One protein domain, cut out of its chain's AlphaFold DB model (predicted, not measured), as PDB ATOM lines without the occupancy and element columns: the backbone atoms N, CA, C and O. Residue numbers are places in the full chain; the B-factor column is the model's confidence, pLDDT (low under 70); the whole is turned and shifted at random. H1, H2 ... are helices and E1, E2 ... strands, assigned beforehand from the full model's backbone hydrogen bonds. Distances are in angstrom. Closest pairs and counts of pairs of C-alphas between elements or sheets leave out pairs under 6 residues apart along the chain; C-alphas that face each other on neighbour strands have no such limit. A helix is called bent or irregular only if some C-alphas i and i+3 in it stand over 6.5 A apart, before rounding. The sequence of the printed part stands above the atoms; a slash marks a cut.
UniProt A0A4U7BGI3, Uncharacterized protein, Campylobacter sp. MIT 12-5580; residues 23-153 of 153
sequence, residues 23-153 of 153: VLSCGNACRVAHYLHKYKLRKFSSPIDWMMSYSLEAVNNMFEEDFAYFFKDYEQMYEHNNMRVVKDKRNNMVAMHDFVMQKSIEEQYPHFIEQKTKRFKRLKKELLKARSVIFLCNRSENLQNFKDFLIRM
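This is residues 23 to 153 of the 153 residues of an uncharacterized protein of Campylobacter sp. MIT 12-5580 (UniProt A0A4U7BGI3). One long helix, H3, runs along one side of the domain, with the two-stranded hairpin E2 and E3 near its first end and a small parallel pair of strands, E1 and E4, near its last end. H1 sits beside the E1 and E4 pair, while H2 and H4 lie side by side, H2 nearer the middle, and the long link of residues 39 to 55 winds through the middle of the domain. The printed part has 131 residues, with four named helices and four named strands in the order E1 H1 H2 E2 E3 H3 E4 H4. The class is mixed, helices and strands, in two separate two-stranded sheets, E2 and E3 antiparallel, E1 and E4 parallel. The whole is compact, with a radius of gyration of the C-alphas of 14.7 A and spans of 43 by 30 by 28 A.

E2 is residues 74 to 80, 17.1 A long, and E3 is residues 83 to 88, 15.8 A. H3, residues 105 to 127, is 31.1 A long and runs from C-alpha 105 at (-27.309, 53.399, -21.964) to C-alpha 127 at (-29.336, 32.807, 1.291). H3 is irregular, with C-alphas 107 and 110 7.2 A apart, and has a kink of 26 degrees near residue 112. E1 is residues 23 to 25, beginning at C-alpha 23 at (-25.895, 26.353, -5.624), and E4 is residues 133 to 136. H1 is residues 31 to 38, H2 residues 56 to 64, and H4 residues 143 to 152, 14.7 A long.

E2 and E3 form a hairpin, antiparallel at 150 degrees, with N 77 and O 85 at 2.9 A. Residues 86 to 87 of E3 also pair, antiparallel, with residues 94 to 95, which pair in turn with residues 51 to 52. The closest C-alphas of E3 and H3 are those of Arg 84 and Ile 105, 7.9 A. At the other end of H3, the closest C-alphas to E4 are those of Leu 127 and Val 133, 7.5 A. E1 and E4 are parallel at 37 degrees, with N 24 and O 134 at 2.8 A. The closest C-alphas of E1 and H1 are those of Ser 25 and Ala 33, 5.4 A. H2 and H4 touch, closest at the C-alphas of Leu 56 and Phe 149, 6.1 A, the same way at a shallow tilt of 5 degrees. H3 and H2 are apart, as are H3 and H4. Every O i to N i+4 pair is within hydrogen-bond range in H1, H2 and H4, and 17 of 19 are in H3.

The two C-alphas farthest apart, those of Gln 102 and Arg 131, are 43.8 A apart. The printed part has no cut. The links H1 to H2 and E3 to H3 are long, with 17 and 16 residues. The mean pLDDT of the printed part is 93.3, and no printed residue is under 70.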
ATOM      1  N   VAL A  23     -27.127  26.292  -4.833       93.00
ATOM      2  CA  VAL A  23     -25.895  26.353  -5.624       93.00
ATOM      3  C   VAL A  23     -25.895  27.672  -6.387       93.00
ATOM      4  O   VAL A  23     -26.819  27.954  -7.155       93.00
ATOM      5  N   LEU A  24     -24.880  28.495  -6.147       93.06
ATOM      6  CA  LEU A  24     -24.756  29.848  -6.678       93.06
ATOM      7  C   LEU A  24     -23.500  29.972  -7.536       93.06
ATOM      8  O   LEU A  24     -22.467  29.377  -7.239       93.06
ATOM      9  N   SER A  25     -23.582  30.772  -8.595       91.75
ATOM     10  CA  SER A  25     -22.400  31.168  -9.355       91.75
ATOM     11  C   SER A  25     -21.646  32.259  -8.599       91.75
ATOM     12  O   SER A  25     -22.234  33.267  -8.221       91.75
ATOM     13  N   CYS A  26     -20.337  32.086  -8.447       86.19
ATOM     14  CA  CYS A  26     -19.383  33.137  -8.084       86.19
ATOM     15  C   CYS A  26     -18.197  33.165  -9.074       86.19
ATOM     16  O   CYS A  26     -17.083  33.569  -8.743       86.19
ATOM     17  N   GLY A  27     -18.399  32.672 -10.301       76.75
ATOM     18  CA  GLY A  27     -17.372  32.697 -11.345       76.75
ATOM     19  C   GLY A  27     -17.101  34.113 -11.843       76.75
ATOM     20  O   GLY A  27     -18.031  34.892 -11.977       76.75
ATOM     21  N   ASN A  28     -15.857  34.436 -12.207       77.44
ATOM     22  CA  ASN A  28     -15.505  35.727 -12.824       77.44
ATOM     23  C   ASN A  28     -16.004  35.853 -14.291       77.44
ATOM     24  O   ASN A  28     -15.389  36.506 -15.131       77.44
ATOM     25  N   ALA A  29     -17.073  35.127 -14.631       82.06
ATOM     26  CA  ALA A  29     -17.705  35.106 -15.937       82.06
ATOM     27  C   ALA A  29     -19.067  34.393 -15.900       82.06
ATOM     28  O   ALA A  29     -19.322  33.525 -15.058       82.06
ATOM     29  N   CYS A  30     -19.885  34.628 -16.930       85.56
ATOM     30  CA  CYS A  30     -21.205  34.010 -17.098       85.56
ATOM     31  C   CYS A  30     -21.194  32.478 -17.293       85.56
ATOM     32  O   CYS A  30     -22.235  31.823 -17.202       85.56
ATOM     33  N   ARG A  31     -20.022  31.876 -17.548       89.50
ATOM     34  CA  ARG A  31     -19.878  30.445 -17.867       89.50
ATOM     35  C   ARG A  31     -20.420  29.541 -16.762       89.50
ATOM     36  O   ARG A  31     -21.087  28.552 -17.054       89.50
ATOM     37  N   VAL A  32     -20.163  29.876 -15.501       90.94
ATOM     38  CA  VAL A  32     -20.637  29.062 -14.373       90.94
ATOM     39  C   VAL A  32     -22.161  29.111 -14.280       90.94
ATOM     40  O   VAL A  32     -22.802  28.064 -14.218       90.94
ATOM     41  N   ALA A  33     -22.758  30.301 -14.370       92.06
ATOM     42  CA  ALA A  33     -24.210  30.462 -14.378       92.06
ATOM     43  C   ALA A  33     -24.883  29.738 -15.559       92.06
ATOM     44  O   ALA A  33     -25.955  29.144 -15.388       92.06
ATOM     45  N   HIS A  34     -24.242  29.734 -16.736       91.19
ATOM     46  CA  HIS A  34     -24.687  28.967 -17.900       91.19
ATOM     47  C   HIS A  34     -24.730  27.461 -17.602       91.19
ATOM     48  O   HIS A  34     -25.759  26.825 -17.826       91.19
ATOM     49  N   TYR A  35     -23.662  26.880 -17.048       91.62
ATOM     50  CA  TYR A  35     -23.647  25.448 -16.732       91.62
ATOM     51  C   TYR A  35     -24.591  25.078 -15.585       91.62
ATOM     52  O   TYR A  35     -25.285  24.067 -15.679       91.62
ATOM     53  N   LEU A  36     -24.710  25.915 -14.549       91.81
ATOM     54  CA  LEU A  36     -25.712  25.706 -13.501       91.81
ATOM     55  C   LEU A  36     -27.137  25.715 -14.075       91.81
ATOM     56  O   LEU A  36     -27.984  24.947 -13.623       91.81
ATOM     57  N   HIS A  37     -27.412  26.550 -15.082       91.75
ATOM     58  CA  HIS A  37     -28.687  26.525 -15.799       91.75
ATOM     59  C   HIS A  37     -28.864  25.240 -16.614       91.75
ATOM     60  O   HIS A  37     -29.879  24.564 -16.464       91.75
ATOM     61  N   LYS A  38     -27.861  24.885 -17.431       91.88
ATOM     62  CA  LYS A  38     -27.865  23.696 -18.296       91.88
ATOM     63  C   LYS A  38     -28.151  22.414 -17.510       91.88
ATOM     64  O   LYS A  38     -28.922  21.578 -17.969       91.88
ATOM     65  N   TYR A  39     -27.576  22.288 -16.315       90.75
ATOM     66  CA  TYR A  39     -27.756  21.128 -15.438       90.75
ATOM     67  C   TYR A  39     -28.881  21.291 -14.406       90.75
ATOM     68  O   TYR A  39     -28.976  20.494 -13.479       90.75
ATOM     69  N   LYS A  40     -29.752  22.302 -14.553       90.31
ATOM     70  CA  LYS A  40     -30.916  22.548 -13.676       90.31
ATOM     71  C   LYS A  40     -30.571  22.741 -12.187       90.31
ATOM     72  O   LYS A  40     -31.427  22.581 -11.324       90.31
ATOM     73  N   LEU A  41     -29.335  23.137 -11.884       91.06
ATOM     74  CA  LEU A  41     -28.869  23.447 -10.526       91.06
ATOM     75  C   LEU A  41     -29.173  24.898 -10.129       91.06
ATOM     76  O   LEU A  41     -29.278  25.225  -8.947       91.06
ATOM     77  N   ARG A  42     -29.338  25.787 -11.115       92.25
ATOM     78  CA  ARG A  42     -29.626  27.206 -10.888       92.25
ATOM     79  C   ARG A  42     -31.112  27.439 -10.612       92.25
ATOM     80  O   ARG A  42     -31.920  27.445 -11.536       92.25
ATOM     81  N   LYS A  43     -31.464  27.715  -9.354       93.31
ATOM     82  CA  LYS A  43     -32.854  28.015  -8.948       93.31
ATOM     83  C   LYS A  43     -33.344  29.401  -9.384       93.31
ATOM     84  O   LYS A  43     -34.547  29.623  -9.514       93.31
ATOM     85  N   PHE A  44     -32.431  30.355  -9.566       95.31
ATOM     86  CA  PHE A  44     -32.739  31.722  -9.986       95.31
ATOM     87  C   PHE A  44     -31.521  32.423 -10.584       95.31
ATOM     88  O   PHE A  44     -30.396  31.962 -10.427       95.31
ATOM     89  N   SER A  45     -31.749  33.545 -11.271       93.25
ATOM     90  CA  SER A  45     -30.667  34.415 -11.739       93.25
ATOM     91  C   SER A  45     -30.211  35.350 -10.623       93.25
ATOM     92  O   SER A  45     -31.008  36.163 -10.153       93.25
ATOM     93  N   SER A  46     -28.946  35.260 -10.229       93.75
ATOM     94  CA  SER A  46     -28.299  36.233  -9.345       93.75
ATOM     95  C   SER A  46     -27.947  37.522 -10.123       93.75
ATOM     96  O   SER A  46     -27.976  37.521 -11.364       93.75
ATOM     97  N   PRO A  47     -27.643  38.652  -9.451       93.38
ATOM     98  CA  PRO A  47     -27.133  39.842 -10.137       93.38
ATOM     99  C   PRO A  47     -25.769  39.595 -10.805       93.38
ATOM    100  O   PRO A  47     -25.513  40.178 -11.857       93.38
ATOM    101  N   ILE A  48     -24.950  38.687 -10.258       91.38
ATOM    102  CA  ILE A  48     -23.579  38.408 -10.715       91.38
ATOM    103  C   ILE A  48     -23.477  37.310 -11.788       91.38
ATOM    104  O   ILE A  48     -22.457  37.204 -12.455       91.38
ATOM    105  N   ASP A  49     -24.546  36.544 -12.038       91.31
ATOM    106  CA  ASP A  49     -24.580  35.466 -13.050       91.31
ATOM    107  C   ASP A  49     -24.203  35.919 -14.469       91.31
ATOM    108  O   ASP A  49     -23.794  35.109 -15.298       91.31
ATOM    109  N   TRP A  50     -24.378  37.206 -14.760       86.31
ATOM    110  CA  TRP A  50     -24.162  37.802 -16.082       86.31
ATOM    111  C   TRP A  50     -23.112  38.907 -16.053       86.31
ATOM    112  O   TRP A  50     -23.047  39.712 -16.978       86.31
ATOM    113  N   MET A  51     -22.328  38.950 -14.979       92.88
ATOM    114  CA  MET A  51     -21.259  39.912 -14.787       92.88
ATOM    115  C   MET A  51     -19.913  39.265 -15.092       92.88
ATOM    116  O   MET A  51     -19.731  38.052 -14.956       92.88
ATOM    117  N   MET A  52     -18.972  40.092 -15.517       92.50
ATOM    118  CA  MET A  52     -17.605  39.698 -15.841       92.50
ATOM    119  C   MET A  52     -16.624  40.556 -15.035       92.50
ATOM    120  O   MET A  52     -16.995  41.609 -14.518       92.50
ATOM    121  N   SER A  53     -15.371  40.121 -14.962       88.00
ATOM    122  CA  SER A  53     -14.220  40.914 -14.494       88.00
ATOM    123  C   SER A  53     -14.286  41.465 -13.058       88.00
ATOM    124  O   SER A  53     -13.561  42.400 -12.731       88.00
ATOM    125  N   TYR A  54     -15.101  40.884 -12.177       88.00
ATOM    126  CA  TYR A  54     -15.210  41.304 -10.777       88.00
ATOM    127  C   TYR A  54     -14.307  40.477  -9.845       88.00
ATOM    128  O   TYR A  54     -13.981  39.324 -10.130       88.00
ATOM    129  N   SER A  55     -13.916  41.023  -8.692       92.06
ATOM    130  CA  SER A  55     -13.188  40.294  -7.636       92.06
ATOM    131  C   SER A  55     -14.148  39.645  -6.625       92.06
ATOM    132  O   SER A  55     -15.327  39.992  -6.572       92.06
ATOM    133  N   LEU A  56     -13.666  38.705  -5.803       92.44
ATOM    134  CA  LEU A  56     -14.450  38.199  -4.661       92.44
ATOM    135  C   LEU A  56     -14.783  39.325  -3.669       92.44
ATOM    136  O   LEU A  56     -15.892  39.388  -3.150       92.44
ATOM    137  N   GLU A  57     -13.855  40.260  -3.479       92.69
ATOM    138  CA  GLU A  57     -14.072  41.460  -2.673       92.69
ATOM    139  C   GLU A  57     -15.208  42.334  -3.221       92.69
ATOM    140  O   GLU A  57     -16.039  42.797  -2.449       92.69
ATOM    141  N   ALA A  58     -15.323  42.495  -4.543       93.06
ATOM    142  CA  ALA A  58     -16.436  43.229  -5.145       93.06
ATOM    143  C   ALA A  58     -17.797  42.587  -4.824       93.06
ATOM    144  O   ALA A  58     -18.786  43.298  -4.646       93.06
ATOM    145  N   VAL A  59     -17.852  41.252  -4.721       92.81
ATOM    146  CA  VAL A  59     -19.063  40.540  -4.286       92.81
ATOM    147  C   VAL A  59     -19.349  40.820  -2.815       92.81
ATOM    148  O   VAL A  59     -20.489  41.127  -2.488       92.81
ATOM    149  N   ASN A  60     -18.343  40.768  -1.940       93.75
ATOM    150  CA  ASN A  60     -18.521  41.086  -0.519       93.75
ATOM    151  C   ASN A  60     -19.015  42.519  -0.315       93.75
ATOM    152  O   ASN A  60     -20.036  42.720   0.333       93.75
ATOM    153  N   ASN A  61     -18.360  43.498  -0.944       93.88
ATOM    154  CA  ASN A  61     -18.737  44.908  -0.835       93.88
ATOM    155  C   ASN A  61     -20.178  45.127  -1.328       93.88
ATOM    156  O   ASN A  61     -20.945  45.856  -0.711       93.88
ATOM    157  N   MET A  62     -20.596  44.424  -2.389       93.25
ATOM    158  CA  MET A  62     -21.985  44.444  -2.862       93.25
ATOM    159  C   MET A  62     -22.987  43.981  -1.784       93.25
ATOM    160  O   MET A  62     -24.095  44.517  -1.733       93.25
ATOM    161  N   PHE A  63     -22.630  43.008  -0.938       93.56
ATOM    162  CA  PHE A  63     -23.455  42.586   0.201       93.56
ATOM    163  C   PHE A  63     -23.391  43.569   1.374       93.56
ATOM    164  O   PHE A  63     -24.444  43.955   1.882       93.56
ATOM    165  N   GLU A  64     -22.190  43.992   1.766       94.88
ATOM    166  CA  GLU A  64     -21.946  44.919   2.881       94.88
ATOM    167  C   GLU A  64     -22.642  46.274   2.668       94.88
ATOM    168  O   GLU A  64     -23.153  46.879   3.606       94.88
ATOM    169  N   GLU A  65     -22.730  46.724   1.419       95.12
ATOM    170  CA  GLU A  65     -23.325  48.007   1.037       95.12
ATOM    171  C   GLU A  65     -24.782  47.888   0.578       95.12
ATOM    172  O   GLU A  65     -25.337  48.828   0.007       95.12
ATOM    173  N   ASP A  66     -25.391  46.715   0.753       94.56
ATOM    174  CA  ASP A  66     -26.758  46.406   0.328       94.56
ATOM    175  C   ASP A  66     -27.060  46.828  -1.124       94.56
ATOM    176  O   ASP A  66     -28.131  47.352  -1.441       94.56
ATOM    177  N   PHE A  67     -26.101  46.593  -2.030       94.88
ATOM    178  CA  PHE A  67     -26.203  46.892  -3.466       94.88
ATOM    179  C   PHE A  67     -26.314  48.389  -3.820       94.88
ATOM    180  O   PHE A  67     -26.592  48.721  -4.975       94.88
ATOM    181  N   ALA A  68     -26.097  49.305  -2.869       95.69
ATOM    182  CA  ALA A  68     -26.364  50.738  -3.041       95.69
ATOM    183  C   ALA A  68     -25.560  51.397  -4.176       95.69
ATOM    184  O   ALA A  68     -26.047  52.324  -4.832       95.69
ATOM    185  N   TYR A  69     -24.346  50.905  -4.424       96.44
ATOM    186  CA  TYR A  69     -23.390  51.504  -5.357       96.44
ATOM    187  C   TYR A  69     -23.223  50.744  -6.674       96.44
ATOM    188  O   TYR A  69     -22.387  51.126  -7.489       96.44
ATOM    189  N   PHE A  70     -24.005  49.684  -6.896       96.38
ATOM    190  CA  PHE A  70     -23.902  48.854  -8.095       96.38
ATOM    191  C   PHE A  70     -24.118  49.689  -9.364       96.38
ATOM    192  O   PHE A  70     -25.213  50.218  -9.567       96.38
ATOM    193  N   PHE A  71     -23.084  49.805 -10.207       97.12
ATOM    194  CA  PHE A  71     -23.098  50.573 -11.457       97.12
ATOM    195  C   PHE A  71     -23.574  52.029 -11.297       97.12
ATOM    196  O   PHE A  71     -24.144  52.599 -12.221       97.12
ATOM    197  N   LYS A  72     -23.336  52.667 -10.140       97.06
ATOM    198  CA  LYS A  72     -23.669  54.094  -9.951       97.06
ATOM    199  C   LYS A  72     -22.802  55.029 -10.790       97.06
ATOM    200  O   LYS A  72     -23.284  56.081 -11.196       97.06
ATOM    201  N   ASP A  73     -21.555  54.635 -11.032       97.12
ATOM    202  CA  ASP A  73     -20.631  55.302 -11.943       97.12
ATOM    203  C   ASP A  73     -20.082  54.268 -12.925       97.12
ATOM    204  O   ASP A  73     -19.505  53.248 -12.532       97.12
ATOM    205  N   TYR A  74     -20.316  54.509 -14.209       98.00
ATOM    206  CA  TYR A  74     -20.003  53.570 -15.272       98.00
ATOM    207  C   TYR A  74     -19.381  54.258 -16.484       98.00
ATOM    208  O   TYR A  74     -19.451  55.474 -16.662       98.00
ATOM    209  N   GLU A  75     -18.753  53.453 -17.331       97.81
ATOM    210  CA  GLU A  75     -18.277  53.855 -18.652       97.81
ATOM    211  C   GLU A  75     -18.617  52.793 -19.696       97.81
ATOM    212  O   GLU A  75     -18.608  51.591 -19.414       97.81
ATOM    213  N   GLN A  76     -18.898  53.234 -20.920       97.62
ATOM    214  CA  GLN A  76     -18.906  52.340 -22.072       97.62
ATOM    215  C   GLN A  76     -17.456  52.038 -22.462       97.62
ATOM    216  O   GLN A  76     -16.675  52.956 -22.687       97.62
ATOM    217  N   MET A  77     -17.111  50.756 -22.579       96.62
ATOM    218  CA  MET A  77     -15.779  50.332 -23.008       96.62
ATOM    219  C   MET A  77     -15.695  50.183 -24.530       96.62
ATOM    220  O   MET A  77     -14.905  50.846 -25.190       96.62
ATOM    221  N   TYR A  78     -16.496  49.272 -25.082       96.25
ATOM    222  CA  TYR A  78     -16.525  48.922 -26.500       96.25
ATOM    223  C   TYR A  78     -17.866  48.269 -26.848       96.25
ATOM    224  O   TYR A  78     -18.714  48.045 -25.981       96.25
ATOM    225  N   GLU A  79     -18.064  47.965 -28.125       96.06
ATOM    226  CA  GLU A  79     -19.266  47.310 -28.639       96.06
ATOM    227  C   GLU A  79     -18.930  45.880 -29.077       96.06
ATOM    228  O   GLU A  79     -17.875  45.621 -29.657       96.06
ATOM    229  N   HIS A  80     -19.807  44.928 -28.764       93.69
ATOM    230  CA  HIS A  80     -19.617  43.519 -29.096       93.69
ATOM    231  C   HIS A  80     -20.965  42.833 -29.319       93.69
ATOM    232  O   HIS A  80     -21.845  42.913 -28.468       93.69
ATOM    233  N   ASN A  81     -21.135  42.134 -30.447       92.88
ATOM    234  CA  ASN A  81     -22.358  41.389 -30.785       92.88
ATOM    235  C   ASN A  81     -23.660  42.203 -30.615       92.88
ATOM    236  O   ASN A  81     -24.620  41.718 -30.022       92.88
ATOM    237  N   ASN A  82     -23.698  43.438 -31.131       94.94
ATOM    238  CA  ASN A  82     -24.825  44.382 -30.997       94.94
ATOM    239  C   ASN A  82     -25.140  44.835 -29.558       94.94
ATOM    240  O   ASN A  82     -26.199  45.419 -29.308       94.94
ATOM    241  N   MET A  83     -24.215  44.605 -28.625       96.56
ATOM    242  CA  MET A  83     -24.305  45.030 -27.232       96.56
ATOM    243  C   MET A  83     -23.244  46.082 -26.917       96.56
ATOM    244  O   MET A  83     -22.111  46.013 -27.400       96.56
ATOM    245  N   ARG A  84     -23.595  47.034 -26.054       97.44
ATOM    246  CA  ARG A  84     -22.656  47.959 -25.418       97.44
ATOM    247  C   ARG A  84     -22.066  47.273 -24.192       97.44
ATOM    248  O   ARG A  84     -22.800  46.852 -23.298       97.44
ATOM    249  N   VAL A  85     -20.744  47.163 -24.147       97.25
ATOM    250  CA  VAL A  85     -20.032  46.641 -22.980       97.25
ATOM    251  C   VAL A  85     -19.822  47.786 -22.004       97.25
ATOM    252  O   VAL A  85     -19.118  48.749 -22.311       97.25
ATOM    253  N   VAL A  86     -20.450  47.684 -20.836       97.94
ATOM    254  CA  VAL A  86     -20.451  48.734 -19.812       97.94
ATOM    255  C   VAL A  86     -19.684  48.247 -18.590       97.94
ATOM    256  O   VAL A  86     -19.910  47.130 -18.123       97.94
ATOM    257  N   LYS A  87     -18.783  49.079 -18.069       97.94
ATOM    258  CA  LYS A  87     -17.957  48.787 -16.894       97.94
ATOM    259  C   LYS A  87     -18.356  49.674 -15.728       97.94
ATOM    260  O   LYS A  87     -18.456  50.886 -15.890       97.94
ATOM    261  N   ASP A  88     -18.516  49.076 -14.559       97.56
ATOM    262  CA  ASP A  88     -18.571  49.780 -13.283       97.56
ATOM    263  C   ASP A  88     -17.160  50.275 -12.936       97.56
ATOM    264  O   ASP A  88     -16.214  49.486 -12.808       97.56
ATOM    265  N   LYS A  89     -16.994  51.594 -12.806       97.12
ATOM    266  CA  LYS A  89     -15.677  52.194 -12.546       97.12
ATOM    267  C   LYS A  89     -15.149  51.877 -11.152       97.12
ATOM    268  O   LYS A  89     -13.944  51.942 -10.934       97.12
ATOM    269  N   ARG A  90     -16.023  51.518 -10.211       95.50
ATOM    270  CA  ARG A  90     -15.651  51.322  -8.813       95.50
ATOM    271  C   ARG A  90     -14.982  49.979  -8.558       95.50
ATOM    272  O   ARG A  90     -14.081  49.889  -7.732       95.50
ATOM    273  N   ASN A  91     -15.441  48.928  -9.230       92.81
ATOM    274  CA  ASN A  91     -15.001  47.553  -8.968       92.81
ATOM    275  C   ASN A  91     -14.590  46.784 -10.237       92.81
ATOM    276  O   ASN A  91     -14.282  45.595 -10.151       92.81
ATOM    277  N   ASN A  92     -14.568  47.456 -11.394       93.50
ATOM    278  CA  ASN A  92     -14.248  46.904 -12.714       93.50
ATOM    279  C   ASN A  92     -15.197  45.802 -13.208       93.50
ATOM    280  O   ASN A  92     -14.893  45.127 -14.195       93.50
ATOM    281  N   MET A  93     -16.350  45.624 -12.562       95.12
ATOM    282  CA  MET A  93     -17.368  44.684 -13.004       95.12
ATOM    283  C   MET A  93     -17.910  45.108 -14.368       95.12
ATOM    284  O   MET A  93     -18.188  46.280 -14.607       95.12
ATOM    285  N   VAL A  94     -18.075  44.145 -15.269       96.44
ATOM    286  CA  VAL A  94     -18.502  44.396 -16.647       96.44
ATOM    287  C   VAL A  94     -19.858  43.751 -16.916       96.44
ATOM    288  O   VAL A  94     -20.042  42.547 -16.710       96.44
ATOM    289  N   ALA A  95     -20.781  44.553 -17.440       96.19
ATOM    290  CA  ALA A  95     -22.060  44.145 -17.996       96.19
ATOM    291  C   ALA A  95     -21.945  44.070 -19.528       96.19
ATOM    292  O   ALA A  95     -21.831  45.087 -20.210       96.19
ATOM    293  N   MET A  96     -21.959  42.850 -20.071       94.69
ATOM    294  CA  MET A  96     -21.774  42.597 -21.512       94.69
ATOM    295  C   MET A  96     -23.088  42.313 -22.255       94.69
ATOM    296  O   MET A  96     -23.146  42.438 -23.473       94.69
ATOM    297  N   HIS A  97     -24.145  41.920 -21.540       92.50
ATOM    298  CA  HIS A  97     -25.393  41.423 -22.139       92.50
ATOM    299  C   HIS A  97     -26.630  42.236 -21.744       92.50
ATOM    300  O   HIS A  97     -27.753  41.794 -21.975       92.50
ATOM    301  N   ASP A  98     -26.440  43.386 -21.104       95.50
ATOM    302  CA  ASP A  98     -27.539  44.141 -20.502       95.50
ATOM    303  C   ASP A  98     -27.933  45.395 -21.307       95.50
ATOM    304  O   ASP A  98     -29.041  45.894 -21.124       95.50
ATOM    305  N   PHE A  99     -27.076  45.878 -22.217       97.50
ATOM    306  CA  PHE A  99     -27.287  47.127 -22.959       97.50
ATOM    307  C   PHE A  99     -27.212  46.892 -24.468       97.50
ATOM    308  O   PHE A  99     -26.139  46.619 -24.999       97.50
ATOM    309  N   VAL A 100     -28.340  46.998 -25.172       97.50
ATOM    310  CA  VAL A 100     -28.373  46.869 -26.639       97.50
ATOM    311  C   VAL A 100     -27.942  48.175 -27.307       97.50
ATOM    312  O   VAL A 100     -28.144  49.254 -26.751       97.50
ATOM    313  N   MET A 101     -27.380  48.102 -28.515       96.62
ATOM    314  CA  MET A 101     -26.916  49.293 -29.244       96.62
ATOM    315  C   MET A 101     -28.041  50.189 -29.778       96.62
ATOM    316  O   MET A 101     -27.799  51.375 -29.999       96.62
ATOM    317  N   GLN A 102     -29.252  49.646 -29.976       95.44
ATOM    318  CA  GLN A 102     -30.400  50.375 -30.544       95.44
ATOM    319  C   GLN A 102     -30.967  51.455 -29.612       95.44
ATOM    320  O   GLN A 102     -31.769  52.271 -30.056       95.44
ATOM    321  N   LYS A 103     -30.592  51.436 -28.332       96.56
ATOM    322  CA  LYS A 103     -31.006  52.405 -27.314       96.56
ATOM    323  C   LYS A 103     -29.776  52.973 -26.626       96.56
ATOM    324  O   LYS A 103     -28.724  52.324 -26.595       96.56
ATOM    325  N   SER A 104     -29.900  54.167 -26.054       97.25
ATOM    326  CA  SER A 104     -28.813  54.708 -25.238       97.25
ATOM    327  C   SER A 104     -28.647  53.893 -23.948       97.25
ATOM    328  O   SER A 104     -29.517  53.093 -23.573       97.25
ATOM    329  N   ILE A 105     -27.508  54.044 -23.270       97.75
ATOM    330  CA  ILE A 105     -27.309  53.399 -21.964       97.75
ATOM    331  C   ILE A 105     -28.261  54.035 -20.949       97.75
ATOM    332  O   ILE A 105     -28.886  53.322 -20.170       97.75
ATOM    333  N   GLU A 106     -28.440  55.351 -21.019       97.94
ATOM    334  CA  GLU A 106     -29.273  56.156 -20.126       97.94
ATOM    335  C   GLU A 106     -30.742  55.718 -20.172       97.94
ATOM    336  O   GLU A 106     -31.385  55.607 -19.131       97.94
ATOM    337  N   GLU A 107     -31.260  55.389 -21.359       98.12
ATOM    338  CA  GLU A 107     -32.621  54.871 -21.542       98.12
ATOM    339  C   GLU A 107     -32.819  53.484 -20.912       98.12
ATOM    340  O   GLU A 107     -33.900  53.157 -20.421       98.12
ATOM    341  N   GLN A 108     -31.786  52.641 -20.938       98.00
ATOM    342  CA  GLN A 108     -31.841  51.254 -20.460       98.00
ATOM    343  C   GLN A 108     -31.458  51.125 -18.979       98.00
ATOM    344  O   GLN A 108     -31.858  50.166 -18.308       98.00
ATOM    345  N   TYR A 109     -30.704  52.091 -18.457       98.31
ATOM    346  CA  TYR A 109     -30.103  52.067 -17.130       98.31
ATOM    347  C   TYR A 109     -31.117  51.878 -15.987       98.31
ATOM    348  O   TYR A 109     -30.884  50.996 -15.153       98.31
ATOM    349  N   PRO A 110     -32.268  52.586 -15.935       98.38
ATOM    350  CA  PRO A 110     -33.251  52.371 -14.872       98.38
ATOM    351  C   PRO A 110     -33.745  50.921 -14.815       98.38
ATOM    352  O   PRO A 110     -33.817  50.327 -13.739       98.38
ATOM    353  N   HIS A 111     -34.015  50.324 -15.979       98.19
ATOM    354  CA  HIS A 111     -34.465  48.940 -16.077       98.19
ATOM    355  C   HIS A 111     -33.367  47.946 -15.678       98.19
ATOM    356  O   HIS A 111     -33.637  46.975 -14.966       98.19
ATOM    357  N   PHE A 112     -32.125  48.195 -16.099       97.56
ATOM    358  CA  PHE A 112     -30.963  47.403 -15.700       97.56
ATOM    359  C   PHE A 112     -30.807  47.371 -14.175       97.56
ATOM    360  O   PHE A 112     -30.786  46.287 -13.584       97.56
ATOM    361  N   ILE A 113     -30.779  48.540 -13.528       97.75
ATOM    362  CA  ILE A 113     -30.654  48.639 -12.070       97.75
ATOM    363  C   ILE A 113     -31.837  47.962 -11.378       97.75
ATOM    364  O   ILE A 113     -31.626  47.112 -10.513       97.75
ATOM    365  N   GLU A 114     -33.074  48.242 -11.796       97.94
ATOM    366  CA  GLU A 114     -34.268  47.641 -11.196       97.94
ATOM    367  C   GLU A 114     -34.227  46.104 -11.253       97.94
ATOM    368  O   GLU A 114     -34.470  45.421 -10.249       97.94
ATOM    369  N   GLN A 115     -33.878  45.538 -12.414       97.38
ATOM    370  CA  GLN A 115     -33.750  44.094 -12.580       97.38
ATOM    371  C   GLN A 115     -32.670  43.504 -11.670       97.38
ATOM    372  O   GLN A 115     -32.915  42.482 -11.016       97.38
ATOM    373  N   LYS A 116     -31.479  44.110 -11.607       97.06
ATOM    374  CA  LYS A 116     -30.379  43.583 -10.787       97.06
ATOM    375  C   LYS A 116     -30.680  43.722  -9.294       97.06
ATOM    376  O   LYS A 116     -30.481  42.753  -8.563       97.06
ATOM    377  N   THR A 117     -31.294  44.822  -8.856       97.38
ATOM    378  CA  THR A 117     -31.760  44.997  -7.473       97.38
ATOM    379  C   THR A 117     -32.807  43.949  -7.088       97.38
ATOM    380  O   THR A 117     -32.713  43.348  -6.016       97.38
ATOM    381  N   LYS A 118     -33.787  43.653  -7.957       97.81
ATOM    382  CA  LYS A 118     -34.766  42.572  -7.720       97.81
ATOM    383  C   LYS A 118     -34.078  41.212  -7.550       97.81
ATOM    384  O   LYS A 118     -34.421  40.453  -6.640       97.81
ATOM    385  N   ARG A 119     -33.078  40.910  -8.388       97.06
ATOM    386  CA  ARG A 119     -32.280  39.674  -8.292       97.06
ATOM    387  C   ARG A 119     -31.453  39.620  -7.012       97.06
ATOM    388  O   ARG A 119     -31.408  38.568  -6.384       97.06
ATOM    389  N   PHE A 120     -30.856  40.734  -6.599       96.75
ATOM    390  CA  PHE A 120     -30.097  40.820  -5.355       96.75
ATOM    391  C   PHE A 120     -30.982  40.607  -4.118       96.75
ATOM    392  O   PHE A 120     -30.665  39.784  -3.262       96.75
ATOM    393  N   LYS A 121     -32.159  41.244  -4.065       97.38
ATOM    394  CA  LYS A 121     -33.140  41.017  -2.990       97.38
ATOM    395  C   LYS A 121     -33.561  39.550  -2.903       97.38
ATOM    396  O   LYS A 121     -33.646  38.994  -1.808       97.38
ATOM    397  N   ARG A 122     -33.793  38.900  -4.052       97.50
ATOM    398  CA  ARG A 122     -34.073  37.458  -4.102       97.50
ATOM    399  C   ARG A 122     -32.882  36.639  -3.603       97.50
ATOM    400  O   ARG A 122     -33.093  35.748  -2.792       97.50
ATOM    401  N   LEU A 123     -31.665  36.952  -4.044       95.81
ATOM    402  CA  LEU A 123     -30.443  36.280  -3.600       95.81
ATOM    403  C   LEU A 123     -30.310  36.312  -2.074       95.81
ATOM    404  O   LEU A 123     -30.225  35.251  -1.464       95.81
ATOM    405  N   LYS A 124     -30.394  37.499  -1.460       95.38
ATOM    406  CA  LYS A 124     -30.384  37.664   0.002       95.38
ATOM    407  C   LYS A 124     -31.459  36.823   0.687       95.38
ATOM    408  O   LYS A 124     -31.173  36.085   1.623       95.38
ATOM    409  N   LYS A 125     -32.702  36.908   0.198       96.62
ATOM    410  CA  LYS A 125     -33.834  36.155   0.756       96.62
ATOM    411  C   LYS A 125     -33.590  34.646   0.729       96.62
ATOM    412  O   LYS A 125     -33.974  33.960   1.668       96.62
ATOM    413  N   GLU A 126     -33.019  34.125  -0.350       96.06
ATOM    414  CA  GLU A 126     -32.766  32.693  -0.485       96.06
ATOM    415  C   GLU A 126     -31.553  32.253   0.344       96.06
ATOM    416  O   GLU A 126     -31.632  31.209   0.986       96.06
ATOM    417  N   LEU A 127     -30.489  33.063   0.418       93.50
ATOM    418  CA  LEU A 127     -29.336  32.807   1.291       93.50
ATOM    419  C   LEU A 127     -29.753  32.660   2.759       93.50
ATOM    420  O   LEU A 127     -29.391  31.676   3.390       93.50
ATOM    421  N   LEU A 128     -30.598  33.565   3.269       93.69
ATOM    422  CA  LEU A 128     -31.084  33.522   4.657       93.69
ATOM    423  C   LEU A 128     -31.928  32.280   4.992       93.69
ATOM    424  O   LEU A 128     -32.087  31.943   6.161       93.69
ATOM    425  N   LYS A 129     -32.507  31.611   3.989       94.44
ATOM    426  CA  LYS A 129     -33.306  30.389   4.186       94.44
ATOM    427  C   LYS A 129     -32.485  29.110   4.069       94.44
ATOM    428  O   LYS A 129     -32.940  28.055   4.510       94.44
ATOM    429  N   ALA A 130     -31.350  29.168   3.383       93.00
ATOM    430  CA  ALA A 130     -30.549  28.000   3.068       93.00
ATOM    431  C   ALA A 130     -29.690  27.605   4.269       93.00
ATOM    432  O   ALA A 130     -29.038  28.446   4.877       93.00
ATOM    433  N   ARG A 131     -29.647  26.310   4.590       91.69
ATOM    434  CA  ARG A 131     -28.744  25.774   5.623       91.69
ATOM    435  C   ARG A 131     -27.399  25.365   5.040       91.69
ATOM    436  O   ARG A 131     -26.405  25.314   5.756       91.69
ATOM    437  N   SER A 132     -27.371  25.054   3.747       91.19
ATOM    438  CA  SER A 132     -26.155  24.731   3.007       91.19
ATOM    439  C   SER A 132     -26.136  25.442   1.658       91.19
ATOM    440  O   SER A 132     -27.064  25.336   0.850       91.19
ATOM    441  N   VAL A 133     -25.050  26.171   1.409       92.38
ATOM    442  CA  VAL A 133     -24.830  26.929   0.176       92.38
ATOM    443  C   VAL A 133     -23.512  26.488  -0.443       92.38
ATOM    444  O   VAL A 133     -22.495  26.406   0.240       92.38
ATOM    445  N   ILE A 134     -23.526  26.212  -1.745       91.81
ATOM    446  CA  ILE A 134     -22.323  25.973  -2.544       91.81
ATOM    447  C   ILE A 134     -22.131  27.153  -3.489       91.81
ATOM    448  O   ILE A 134     -22.993  27.434  -4.322       91.81
ATOM    449  N   PHE A 135     -20.973  27.803  -3.408       91.38
ATOM    450  CA  PHE A 135     -20.515  28.732  -4.434       91.38
ATOM    451  C   PHE A 135     -19.657  27.975  -5.441       91.38
ATOM    452  O   PHE A 135     -18.581  27.480  -5.113       91.38
ATOM    453  N   LEU A 136     -20.139  27.879  -6.676       90.44
ATOM    454  CA  LEU A 136     -19.383  27.329  -7.789       90.44
ATOM    455  C   LEU A 136     -18.664  28.473  -8.507       90.44
ATOM    456  O   LEU A 136     -19.266  29.504  -8.806       90.44
ATOM    457  N   CYS A 137     -17.382  28.304  -8.807       89.94
ATOM    458  CA  CYS A 137     -16.616  29.287  -9.558       89.94
ATOM    459  C   CYS A 137     -15.594  28.598 -10.472       89.94
ATOM    460  O   CYS A 137     -15.230  27.444 -10.264       89.94
ATOM    461  N   ASN A 138     -15.153  29.307 -11.508       86.94
ATOM    462  CA  ASN A 138     -14.076  28.899 -12.413       86.94
ATOM    463  C   ASN A 138     -12.862  29.833 -12.280       86.94
ATOM    464  O   ASN A 138     -12.174  30.101 -13.265       86.94
ATOM    465  N   ARG A 139     -12.683  30.415 -11.093       87.44
ATOM    466  CA  ARG A 139     -11.632  31.388 -10.822       87.44
ATOM    467  C   ARG A 139     -10.333  30.698 -10.389       87.44
ATOM    468  O   ARG A 139     -10.335  29.503 -10.099       87.44
ATOM    469  N   SER A 140      -9.240  31.456 -10.358       87.25
ATOM    470  CA  SER A 140      -7.889  30.965 -10.067       87.25
ATOM    471  C   SER A 140      -7.276  31.562  -8.795       87.25
ATOM    472  O   SER A 140      -6.065  31.452  -8.614       87.25
ATOM    473  N   GLU A 141      -8.055  32.232  -7.934       87.06
ATOM    474  CA  GLU A 141      -7.539  32.718  -6.651       87.06
ATOM    475  C   GLU A 141      -7.136  31.557  -5.733       87.06
ATOM    476  O   GLU A 141      -7.525  30.401  -5.919       87.06
ATOM    477  N   ASN A 142      -6.331  31.866  -4.717       89.88
ATOM    478  CA  ASN A 142      -5.884  30.865  -3.760       89.88
ATOM    479  C   ASN A 142      -6.973  30.543  -2.717       89.88
ATOM    480  O   ASN A 142      -7.966  31.255  -2.553       89.88
ATOM    481  N   LEU A 143      -6.757  29.464  -1.958       89.00
ATOM    482  CA  LEU A 143      -7.689  29.012  -0.921       89.00
ATOM    483  C   LEU A 143      -7.955  30.074   0.161       89.00
ATOM    484  O   LEU A 143      -9.054  30.107   0.710       89.00
ATOM    485  N   GLN A 144      -6.977  30.926   0.478       90.94
ATOM    486  CA  GLN A 144      -7.152  31.972   1.484       90.94
ATOM    487  C   GLN A 144      -8.172  33.013   1.014       90.94
ATOM    488  O   GLN A 144      -9.096  33.317   1.759       90.94
ATOM    489  N   ASN A 145      -8.105  33.446  -0.248       90.69
ATOM    490  CA  ASN A 145      -9.085  34.381  -0.801       90.69
ATOM    491  C   ASN A 145     -10.517  33.827  -0.752       90.69
ATOM    492  O   ASN A 145     -11.456  34.569  -0.473       90.69
ATOM    493  N   PHE A 146     -10.698  32.520  -0.971       91.12
ATOM    494  CA  PHE A 146     -12.008  31.884  -0.816       91.12
ATOM    495  C   PHE A 146     -12.473  31.824   0.640       91.12
ATOM    496  O   PHE A 146     -13.660  32.004   0.902       91.12
ATOM    497  N   LYS A 147     -11.568  31.587   1.596       90.81
ATOM    498  CA  LYS A 147     -11.912  31.626   3.026       90.81
ATOM    499  C   LYS A 147     -12.337  33.028   3.450       90.81
ATOM    500  O   LYS A 147     -13.383  33.168   4.072       90.81
ATOM    501  N   ASP A 148     -11.573  34.044   3.061       91.69
ATOM    502  CA  ASP A 148     -11.869  35.443   3.382       91.69
ATOM    503  C   ASP A 148     -13.205  35.883   2.766       91.69
ATOM    504  O   ASP A 148     -13.997  36.570   3.409       91.69
ATOM    505  N   PHE A 149     -13.489  35.430   1.540       91.56
ATOM    506  CA  PHE A 149     -14.785  35.612   0.890       91.56
ATOM    507  C   PHE A 149     -15.934  35.032   1.722       91.56
ATOM    508  O   PHE A 149     -16.905  35.730   1.990       91.56
ATOM    509  N   LEU A 150     -15.812  33.780   2.165       90.25
ATOM    510  CA  LEU A 150     -16.870  33.099   2.915       90.25
ATOM    511  C   LEU A 150     -17.083  33.655   4.330       90.25
ATOM    512  O   LEU A 150     -18.181  33.519   4.850       90.25
ATOM    513  N   ILE A 151     -16.063  34.246   4.960       89.75
ATOM    514  CA  ILE A 151     -16.175  34.823   6.314       89.75
ATOM    515  C   ILE A 151     -16.921  36.164   6.305       89.75
ATOM    516  O   ILE A 151     -17.563  36.512   7.293       89.75
ATOM    517  N   ARG A 152     -16.818  36.929   5.213       86.12
ATOM    518  CA  ARG A 152     -17.430  38.262   5.078       86.12
ATOM    519  C   ARG A 152     -18.873  38.240   4.561       86.12
ATOM    520  O   ARG A 152     -19.518  39.283   4.568       86.12
ATOM    521  N   MET A 153     -19.346  37.095   4.075       76.69
ATOM    522  CA  MET A 153     -20.687  36.923   3.501       76.69
ATOM    523  C   MET A 153     -21.709  36.481   4.542       76.69
ATOM    524  O   MET A 153     -22.864  36.951   4.436       76.69
TER     525      MET A 153